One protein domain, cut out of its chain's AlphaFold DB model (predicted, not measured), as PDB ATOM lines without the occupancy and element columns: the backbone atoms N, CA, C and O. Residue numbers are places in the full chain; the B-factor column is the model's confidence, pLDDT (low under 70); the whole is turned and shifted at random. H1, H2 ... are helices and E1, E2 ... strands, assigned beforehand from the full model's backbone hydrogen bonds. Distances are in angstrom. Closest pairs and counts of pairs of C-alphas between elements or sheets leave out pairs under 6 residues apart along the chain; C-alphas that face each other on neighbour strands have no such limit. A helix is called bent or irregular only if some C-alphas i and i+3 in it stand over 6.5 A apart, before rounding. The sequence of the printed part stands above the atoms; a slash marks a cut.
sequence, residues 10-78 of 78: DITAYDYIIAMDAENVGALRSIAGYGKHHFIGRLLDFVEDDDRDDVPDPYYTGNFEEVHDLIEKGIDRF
ATOM      1  N   ASP A  10      25.190 -58.219  -6.183       90.62
ATOM      2  CA  ASP A  10      25.551 -56.823  -5.905       90.62
ATOM      3  C   ASP A  10      26.378 -56.231  -7.058       90.62
ATOM      4  O   ASP A  10      26.215 -55.062  -7.400       90.62
ATOM      5  N   ILE A  11      27.205 -57.049  -7.722       90.00
ATOM      6  CA  ILE A  11      28.072 -56.611  -8.826       90.00
ATOM      7  C   ILE A  11      27.277 -56.045 -10.013       90.00
ATOM      8  O   ILE A  11      27.760 -55.190 -10.758       90.00
ATOM      9  N   THR A  12      26.051 -56.530 -10.197       89.50
ATOM     10  CA  THR A  12      25.165 -56.118 -11.299       89.50
ATOM     11  C   THR A  12      24.007 -55.237 -10.846       89.50
ATOM     12  O   THR A  12      23.368 -54.604 -11.680       89.50
ATOM     13  N   ALA A  13      23.728 -55.189  -9.542       91.44
ATOM     14  CA  ALA A  13      22.636 -54.407  -8.978       91.44
ATOM     15  C   ALA A  13      22.974 -52.916  -8.817       91.44
ATOM     16  O   ALA A  13      22.057 -52.097  -8.757       91.44
ATOM     17  N   TYR A  14      24.262 -52.567  -8.730       92.25
ATOM     18  CA  TYR A  14      24.733 -51.201  -8.509       92.25
ATOM     19  C   TYR A  14      25.524 -50.673  -9.707       92.25
ATOM     20  O   TYR A  14      26.360 -51.380 -10.265       92.25
ATOM     21  N   ASP A  15      25.304 -49.405 -10.065       91.81
ATOM     22  CA  ASP A  15      26.039 -48.727 -11.142       91.81
ATOM     23  C   ASP A  15      27.494 -48.396 -10.762       91.81
ATOM     24  O   ASP A  15      28.372 -48.326 -11.623       91.81
ATOM     25  N   TYR A  16      27.746 -48.192  -9.469       92.25
ATOM     26  CA  TYR A  16      29.057 -47.851  -8.929       92.25
ATOM     27  C   TYR A  16      29.338 -48.688  -7.690       92.25
ATOM     28  O   TYR A  16      28.564 -48.684  -6.732       92.25
ATOM     29  N   ILE A  17      30.470 -49.383  -7.705       93.88
ATOM     30  CA  ILE A  17      30.997 -50.128  -6.568       93.88
ATOM     31  C   ILE A  17      32.349 -49.526  -6.232       93.88
ATOM     32  O   ILE A  17      33.304 -49.633  -7.003       93.88
ATOM     33  N   ILE A  18      32.396 -48.861  -5.082       94.00
ATOM     34  CA  ILE A  18      33.548 -48.077  -4.657       94.00
ATOM     35  C   ILE A  18      34.285 -48.825  -3.556       94.00
ATOM     36  O   ILE A  18      33.749 -49.066  -2.476       94.00
ATOM     37  N   ALA A  19      35.516 -49.211  -3.863       93.69
ATOM     38  CA  ALA A  19      36.435 -49.855  -2.942       93.69
ATOM     39  C   ALA A  19      37.311 -48.820  -2.226       93.69
ATOM     40  O   ALA A  19      37.557 -47.731  -2.743       93.69
ATOM     41  N   MET A  20      37.795 -49.168  -1.035       92.25
ATOM     42  CA  MET A  20      38.685 -48.293  -0.263       92.25
ATOM     43  C   MET A  20      40.152 -48.437  -0.685       92.25
ATOM     44  O   MET A  20      40.896 -47.467  -0.627       92.25
ATOM     45  N   ASP A  21      40.546 -49.617  -1.163       92.19
ATOM     46  CA  ASP A  21      41.917 -49.944  -1.557       92.19
ATOM     47  C   ASP A  21      41.957 -50.858  -2.800       92.19
ATOM     48  O   ASP A  21      40.934 -51.366  -3.283       92.19
ATOM     49  N   ALA A  22      43.159 -51.084  -3.331       91.12
ATOM     50  CA  ALA A  22      43.387 -51.964  -4.472       91.12
ATOM     51  C   ALA A  22      43.081 -53.453  -4.199       91.12
ATOM     52  O   ALA A  22      42.666 -54.167  -5.119       91.12
ATOM     53  N   GLU A  23      43.249 -53.945  -2.966       92.31
ATOM     54  CA  GLU A  23      42.948 -55.343  -2.614       92.31
ATOM     55  C   GLU A  23      41.443 -55.624  -2.719       92.31
ATOM     56  O   GLU A  23      41.019 -56.643  -3.273       92.31
ATOM     57  N   ASN A  24      40.629 -54.670  -2.275       92.62
ATOM     58  CA  ASN A  24      39.176 -54.673  -2.349       92.62
ATOM     59  C   ASN A  24      38.731 -54.657  -3.817       92.62
ATOM     60  O   ASN A  24      37.892 -55.469  -4.210       92.62
ATOM     61  N   VAL A  25      39.334 -53.809  -4.662       92.19
ATOM     62  CA  VAL A  25      39.084 -53.830  -6.116       92.19
ATOM     63  C   VAL A  25      39.425 -55.192  -6.717       92.19
ATOM     64  O   VAL A  25      38.651 -55.722  -7.515       92.19
ATOM     65  N   GLY A  26      40.562 -55.779  -6.340       91.56
ATOM     66  CA  GLY A  26      40.971 -57.107  -6.796       91.56
ATOM     67  C   GLY A  26      39.953 -58.186  -6.426       91.56
ATOM     68  O   GLY A  26      39.551 -58.977  -7.283       91.56
ATOM     69  N   ALA A  27      39.477 -58.181  -5.178       91.88
ATOM     70  CA  ALA A  27      38.444 -59.094  -4.704       91.88
ATOM     71  C   ALA A  27      37.125 -58.915  -5.474       91.88
ATOM     72  O   ALA A  27      36.570 -59.893  -5.974       91.88
ATOM     73  N   LEU A  28      36.665 -57.672  -5.655       91.69
ATOM     74  CA  LEU A  28      35.461 -57.350  -6.428       91.69
ATOM     75  C   LEU A  28      35.565 -57.808  -7.884       91.69
ATOM     76  O   LEU A  28      34.624 -58.387  -8.420       91.69
ATOM     77  N   ARG A  29      36.719 -57.596  -8.528       90.25
ATOM     78  CA  ARG A  29      36.972 -58.046  -9.906       90.25
ATOM     79  C   ARG A  29      37.015 -59.567 -10.018       90.25
ATOM     80  O   ARG A  29      36.552 -60.108 -11.018       90.25
ATOM     81  N   SER A  30      37.538 -60.252  -9.003       90.50
ATOM     82  CA  SER A  30      37.519 -61.716  -8.931       90.50
ATOM     83  C   SER A  30      36.086 -62.253  -8.876       90.50
ATOM     84  O   SER A  30      35.755 -63.191  -9.598       90.50
ATOM     85  N   ILE A  31      35.219 -61.604  -8.088       88.56
ATOM     86  CA  ILE A  31      33.787 -61.929  -7.982       88.56
ATOM     87  C   ILE A  31      33.055 -61.610  -9.294       88.56
ATOM     88  O   ILE A  31      32.301 -62.432  -9.804       88.56
ATOM     89  N   ALA A  32      33.316 -60.443  -9.890       88.62
ATOM     90  CA  ALA A  32      32.706 -60.033 -11.156       88.62
ATOM     91  C   ALA A  32      33.065 -60.963 -12.332       88.62
ATOM     92  O   ALA A  32      32.289 -61.119 -13.284       88.62
ATOM     93  N   GLY A  33      34.254 -61.572 -12.287       85.62
ATOM     94  CA  GLY A  33      34.768 -62.447 -13.333       85.62
ATOM     95  C   GLY A  33      34.786 -61.762 -14.706       85.62
ATOM     96  O   GLY A  33      35.132 -60.591 -14.844       85.62
ATOM     97  N   TYR A  34      34.390 -62.503 -15.745       78.00
ATOM     98  CA  TYR A  34      34.236 -61.978 -17.113       78.00
ATOM     99  C   TYR A  34      32.828 -61.422 -17.394       78.00
ATOM    100  O   TYR A  34      32.496 -61.125 -18.545       78.00
ATOM    101  N   GLY A  35      31.972 -61.333 -16.371       76.06
ATOM    102  CA  GLY A  35      30.617 -60.813 -16.499       76.06
ATOM    103  C   GLY A  35      30.608 -59.316 -16.803       76.06
ATOM    104  O   GLY A  35      31.539 -58.586 -16.456       76.06
ATOM    105  N   LYS A  36      29.533 -58.838 -17.443       72.19
ATOM    106  CA  LYS A  36      29.288 -57.396 -17.549       72.19
ATOM    107  C   LYS A  36      28.982 -56.864 -16.154       72.19
ATOM    108  O   LYS A  36      27.932 -57.175 -15.604       72.19
ATOM    109  N   HIS A  37      29.899 -56.078 -15.619       82.31
ATOM    110  CA  HIS A  37      29.726 -55.311 -14.396       82.31
ATOM    111  C   HIS A  37      29.695 -53.825 -14.737       82.31
ATOM    112  O   HIS A  37      30.196 -53.408 -15.789       82.31
ATOM    113  N   HIS A  38      29.079 -53.043 -13.858       86.56
ATOM    114  CA  HIS A  38      29.158 -51.593 -13.927       86.56
ATOM    115  C   HIS A  38      30.511 -51.109 -13.372       86.56
ATOM    116  O   HIS A  38      31.498 -51.848 -13.390       86.56
ATOM    117  N   PHE A  39      30.611 -49.854 -12.942       91.06
ATOM    118  CA  PHE A  39      31.888 -49.284 -12.540       91.06
ATOM    119  C   PHE A  39      32.404 -49.913 -11.235       91.06
ATOM    120  O   PHE A  39      31.697 -49.938 -10.229       91.06
ATOM    121  N   ILE A  40      33.659 -50.379 -11.251       92.25
ATOM    122  CA  ILE A  40      34.404 -50.838 -10.071       92.25
ATOM    123  C   ILE A  40      35.729 -50.077 -10.027       92.25
ATOM    124  O   ILE A  40      36.585 -50.273 -10.900       92.25
ATOM    125  N   GLY A  41      35.901 -49.244  -9.004       91.00
ATOM    126  CA  GLY A  41      37.082 -48.401  -8.808       91.00
ATOM    127  C   GLY A  41      37.280 -48.042  -7.340       91.00
ATOM    128  O   GLY A  41      36.476 -48.429  -6.488       91.00
ATOM    129  N   ARG A  42      38.366 -47.335  -7.037       93.19
ATOM    130  CA  ARG A  42      38.664 -46.878  -5.676       93.19
ATOM    131  C   ARG A  42      38.027 -45.522  -5.420       93.19
ATOM    132  O   ARG A  42      37.809 -44.751  -6.350       93.19
ATOM    133  N   LEU A  43      37.760 -45.213  -4.155       92.00
ATOM    134  CA  LEU A  43      37.226 -43.905  -3.775       92.00
ATOM    135  C   LEU A  43      38.190 -42.770  -4.148       92.00
ATOM    136  O   LEU A  43      37.762 -41.738  -4.654       92.00
ATOM    137  N   LEU A  44      39.490 -42.977  -3.931       90.38
ATOM    138  CA  LEU A  44      40.501 -41.958  -4.206       90.38
ATOM    139  C   LEU A  44      40.827 -41.802  -5.698       90.38
ATOM    140  O   LEU A  44      41.399 -40.783  -6.066       90.38
ATOM    141  N   ASP A  45      40.365 -42.704  -6.576       88.44
ATOM    142  CA  ASP A  45      40.505 -42.529  -8.034       88.44
ATOM    143  C   ASP A  45      39.766 -41.266  -8.538       88.44
ATOM    144  O   ASP A  45      40.063 -40.762  -9.619       88.44
ATOM    145  N   PHE A  46      38.806 -40.749  -7.762       86.06
ATOM    146  CA  PHE A  46      38.057 -39.521  -8.059       86.06
ATOM    147  C   PHE A  46      38.761 -38.250  -7.560       86.06
ATOM    148  O   PHE A  46      38.348 -37.133  -7.875       86.06
ATOM    149  N   VAL A  47      39.839 -38.388  -6.787       87.50
ATOM    150  CA  VAL A  47      40.575 -37.269  -6.199       87.50
ATOM    151  C   VAL A  47      41.833 -37.000  -7.026       87.50
ATOM    152  O   VAL A  47      42.920 -37.445  -6.690       87.50
ATOM    153  N   GLU A  48      41.699 -36.213  -8.097       78.88
ATOM    154  CA  GLU A  48      42.813 -35.899  -9.016       78.88
ATOM    155  C   GLU A  48      43.986 -35.136  -8.354       78.88
ATOM    156  O   GLU A  48      45.095 -35.122  -8.883       78.88
ATOM    157  N   ASP A  49      43.745 -34.506  -7.196       77.94
ATOM    158  CA  ASP A  49      44.704 -33.677  -6.448       77.94
ATOM    159  C   ASP A  49      45.318 -34.410  -5.227       77.94
ATOM    160  O   ASP A  49      45.704 -33.771  -4.239       77.94
ATOM    161  N   ASP A  50      45.325 -35.744  -5.204       74.56
ATOM    162  CA  ASP A  50      45.975 -36.538  -4.153       74.56
ATOM    163  C   ASP A  50      46.820 -37.655  -4.770       74.56
ATOM    164  O   ASP A  50      46.345 -38.408  -5.611       74.56
ATOM    165  N   ASP A  51      48.072 -37.778  -4.328       73.69
ATOM    166  CA  ASP A  51      48.959 -38.870  -4.752       73.69
ATOM    167  C   ASP A  51      48.610 -40.199  -4.050       73.69
ATOM    168  O   ASP A  51      49.237 -41.229  -4.304       73.69
ATOM    169  N   ARG A  52      47.657 -40.182  -3.106       76.44
ATOM    170  CA  ARG A  52      47.211 -41.377  -2.393       76.44
ATOM    171  C   ARG A  52      46.180 -42.138  -3.207       76.44
ATOM    172  O   ARG A  52      45.094 -41.657  -3.501       76.44
ATOM    173  N   ASP A  53      46.546 -43.378  -3.466       77.88
ATOM    174  CA  ASP A  53      45.790 -44.344  -4.246       77.88
ATOM    175  C   ASP A  53      44.778 -45.141  -3.401       77.88
ATOM    176  O   ASP A  53      43.711 -45.511  -3.888       77.88
ATOM    177  N   ASP A  54      45.104 -45.389  -2.129       87.81
ATOM    178  CA  ASP A  54      44.341 -46.262  -1.235       87.81
ATOM    179  C   ASP A  54      44.015 -45.551   0.088       87.81
ATOM    180  O   ASP A  54      44.840 -44.825   0.654       87.81
ATOM    181  N   VAL A  55      42.811 -45.790   0.609       87.25
ATOM    182  CA  VAL A  55      42.426 -45.400   1.967       87.25
ATOM    183  C   VAL A  55      42.997 -46.446   2.934       87.25
ATOM    184  O   VAL A  55      42.658 -47.624   2.818       87.25
ATOM    185  N   PRO A  56      43.861 -46.063   3.889       86.50
ATOM    186  CA  PRO A  56      44.487 -47.014   4.799       86.50
ATOM    187  C   PRO A  56      43.457 -47.642   5.745       86.50
ATOM    188  O   PRO A  56      42.530 -46.978   6.196       86.50
ATOM    189  N   ASP A  57      43.639 -48.912   6.106       86.69
ATOM    190  CA  ASP A  57      42.732 -49.573   7.047       86.69
ATOM    191  C   ASP A  57      42.991 -49.075   8.491       86.69
ATOM    192  O   ASP A  57      44.080 -49.296   9.053       86.69
ATOM    193  N   PRO A  58      42.008 -48.412   9.137       87.69
ATOM    194  CA  PRO A  58      42.172 -47.881  10.486       87.69
ATOM    195  C   PRO A  58      42.282 -48.985  11.543       87.69
ATOM    196  O   PRO A  58      42.789 -48.735  12.636       87.69
ATOM    197  N   TYR A  59      41.852 -50.212  11.236       84.12
ATOM    198  CA  TYR A  59      41.969 -51.350  12.141       84.12
ATOM    199  C   TYR A  59      43.433 -51.706  12.434       84.12
ATOM    200  O   TYR A  59      43.762 -52.102  13.554       84.12
ATOM    201  N   TYR A  60      44.319 -51.523  11.452       81.12
ATOM    202  CA  TYR A  60      45.749 -51.816  11.582       81.12
ATOM    203  C   TYR A  60      46.577 -50.589  11.964       81.12
ATOM    204  O   TYR A  60      47.545 -50.714  12.713       81.12
ATOM    205  N   THR A  61      46.213 -49.409  11.460       84.25
ATOM    206  CA  THR A  61      46.965 -48.169  11.715       84.25
ATOM    207  C   THR A  61      46.565 -47.486  13.022       84.25
ATOM    208  O   THR A  61      47.368 -46.768  13.615       84.25
ATOM    209  N   GLY A  62      45.327 -47.697  13.482       87.00
ATOM    210  CA  GLY A  62      44.729 -46.980  14.606       87.00
ATOM    211  C   GLY A  62      44.348 -45.529  14.292       87.00
ATOM    212  O   GLY A  62      43.867 -44.835  15.188       87.00
ATOM    213  N   ASN A  63      44.543 -45.059  13.052       88.31
ATOM    214  CA  ASN A  63      44.305 -43.670  12.667       88.31
ATOM    215  C   ASN A  63      42.947 -43.495  11.974       88.31
ATOM    216  O   ASN A  63      42.843 -43.467  10.752       88.31
ATOM    217  N   PHE A  64      41.888 -43.384  12.773       90.94
ATOM    218  CA  PHE A  64      40.529 -43.201  12.257       90.94
ATOM    219  C   PHE A  64      40.269 -41.790  11.711       90.94
ATOM    220  O   PHE A  64      39.415 -41.643  10.841       90.94
ATOM    221  N   GLU A  65      40.985 -40.773  12.202       90.81
ATOM    222  CA  GLU A  65      40.816 -39.386  11.743       90.81
ATOM    223  C   GLU A  65      41.290 -39.228  10.297       90.81
ATOM    224  O   GLU A  65      40.549 -38.734   9.456       90.81
ATOM    225  N   GLU A  66      42.472 -39.751   9.964       88.06
ATOM    226  CA  GLU A  66      42.987 -39.695   8.590       88.06
ATOM    227  C   GLU A  66      42.081 -40.426   7.591       88.06
ATOM    228  O   GLU A  66      41.849 -39.946   6.484       88.06
ATOM    229  N   VAL A  67      41.551 -41.584   7.986       90.00
ATOM    230  CA  VAL A  67      40.630 -42.362   7.149       90.00
ATOM    231  C   VAL A  67      39.332 -41.603   6.916       90.00
ATOM    232  O   VAL A  67      38.834 -41.578   5.795       90.00
ATOM    233  N   HIS A  68      38.800 -40.959   7.954       91.00
ATOM    234  CA  HIS A  68      37.622 -40.113   7.834       91.00
ATOM    235  C   HIS A  68      37.855 -38.957   6.855       91.00
ATOM    236  O   HIS A  68      37.073 -38.795   5.921       91.00
ATOM    237  N   ASP A  69      38.959 -38.223   7.008       90.38
ATOM    238  CA  ASP A  69      39.302 -37.093   6.140       90.38
ATOM    239  C   ASP A  69      39.458 -37.522   4.672       90.38
ATOM    240  O   ASP A  69      39.035 -36.816   3.753       90.38
ATOM    241  N   LEU A  70      40.040 -38.702   4.433       89.25
ATOM    242  CA  LEU A  70      40.171 -39.268   3.091       89.25
ATOM    243  C   LEU A  70      38.827 -39.661   2.487       89.25
ATOM    244  O   LEU A  70      38.590 -39.407   1.306       89.25
ATOM    245  N   ILE A  71      37.947 -40.259   3.292       90.50
ATOM    246  CA  ILE A  71      36.605 -40.633   2.852       90.50
ATOM    247  C   ILE A  71      35.796 -39.384   2.498       90.50
ATOM    248  O   ILE A  71      35.196 -39.345   1.425       90.50
ATOM    249  N   GLU A  72      35.808 -38.353   3.346       91.38
ATOM    250  CA  GLU A  72      35.123 -37.087   3.060       91.38
ATOM    251  C   GLU A  72      35.662 -36.435   1.784       91.38
ATOM    252  O   GLU A  72      34.884 -36.090   0.893       91.38
ATOM    253  N   LYS A  73      36.990 -36.354   1.634       89.19
ATOM    254  CA  LYS A  73      37.624 -35.799   0.428       89.19
ATOM    255  C   LYS A  73      37.231 -36.566  -0.837       89.19
ATOM    256  O   LYS A  73      37.013 -35.950  -1.878       89.19
ATOM    257  N   GLY A  74      37.159 -37.892  -0.749       87.94
ATOM    258  CA  GLY A  74      36.733 -38.753  -1.846       87.94
ATOM    259  C   GLY A  74      35.274 -38.537  -2.235       87.94
ATOM    260  O   GLY A  74      34.974 -38.395  -3.414       87.94
ATOM    261  N   ILE A  75      34.375 -38.453  -1.251       89.94
ATOM    262  CA  ILE A  75      32.942 -38.222  -1.482       89.94
ATOM    263  C   ILE A  75      32.692 -36.849  -2.115       89.94
ATOM    264  O   ILE A  75      31.876 -36.747  -3.024       89.94
ATOM    265  N   ASP A  76      33.404 -35.808  -1.682       89.56
ATOM    266  CA  ASP A  76      33.250 -34.451  -2.227       89.56
ATOM    267  C   ASP A  76      33.687 -34.325  -3.698       89.56
ATOM    268  O   ASP A  76      33.315 -33.362  -4.377       89.56
ATOM    269  N   ARG A  77      34.513 -35.257  -4.187       86.00
ATOM    270  CA  ARG A  77      35.054 -35.267  -5.556       86.00
ATOM    271  C   ARG A  77      34.451 -36.354  -6.454       86.00
ATOM    272  O   ARG A  77      34.756 -36.356  -7.645       86.00
ATOM    273  N   PHE A  78      33.621 -37.237  -5.900       80.25
ATOM    274  CA  PHE A  78      32.876 -38.274  -6.618       80.25
ATOM    275  C   PHE A  78      31.693 -37.686  -7.402       80.25
ATOM    276  O   PHE A  78      31.543 -38.038  -8.595       80.25
TER     277      PHE A  78
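AT A GLANCE: This is residues 10 to 78 of the 78 residues of the protein "LMWPc domain-containing protein" of Bacillus safensis (UniProt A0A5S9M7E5). Two small parts stand end to end: in one, helix H2 packs on a two-stranded sheet, E1 and E2, with short H1 near the last residues of H2; in the other, the long helix H5 packs on short H3, which follows directly on E2. H5 has no contact with H2 or the sheet, and H4 lies near its first residues. The 69 printed residues hold five named helices and two named strands in the order H1, E1, H2, E2, H3, H4, H5; the sheet's order is E1, E2, parallel, and the class is mostly helix. The whole is only just compact, close to loose, with a radius of gyration of the C-alphas of 12.8 A and spans of 36 by 25 by 20 A.

HOW THE PARTS SIT: E1, residues 16 to 19, and E2, residues 39 to 42, are parallel neighbours, with 26 degrees between their directions; N 17 and O 39 are 2.9 A apart and N 41 and O 17 are 3.3 A apart, within hydrogen-bond range. With H2, residues 22 to 32, they form a strand-helix-strand unit, two parallel neighbour strands with a helix between them along the chain, and its crossover is right-handed. The closest C-alphas of H2 and E2 are those of Val 25 and Gly 41, 6.4 A. H1, residues 10 to 13, and H2 only just touch, with 3 pairs of C-alphas within 8 A, the closest being Ile 11 and Ala 32, 6.2 A. H3, residues 43 to 46, and H5, residues 64 to 77, touch, the closest C-alphas being those of Leu 44 and Gly 74, 5.5 A. H4, residues 58 to 61, and H5 are close but not clearly touching; their closest C-alphas, Pro 58 and Phe 64, are 5.3 A apart. H5 is apart from H1, H2, E1 and E2. In H2 and H5 every O i to N i+4 pair is within hydrogen-bond range; H1, H3 and H4 are too short for such a pair, and in H4 the one O i to N i+3 pair is not within range.

IN THESE COORDINATES: E1 is 9.7 A long from first to last C-alpha and E2 9.9 A; C-alpha 16 is at (29.057, -47.851, -8.929). H2 is 15.0 A long and H5 20.3 A, ending at C-alpha 77 (35.054, -35.267, -5.556). H1, from C-alpha 10 at (25.551, -56.823, -5.905), H3 and H4 have four residues each. H3 is neither bent nor irregular, but only just: C-alphas 43 and 46 are 6.2 A apart.

THE WHOLE: The two C-alphas farthest apart, those of Tyr 34 and Glu 65, are 37.2 A apart. The printed part has no cut and ends at Phe 78, the chain's last residue. The link from H3 to H4, 11 residues, is long. The mean pLDDT of the printed part is 87.7, and no printed residue is under 70.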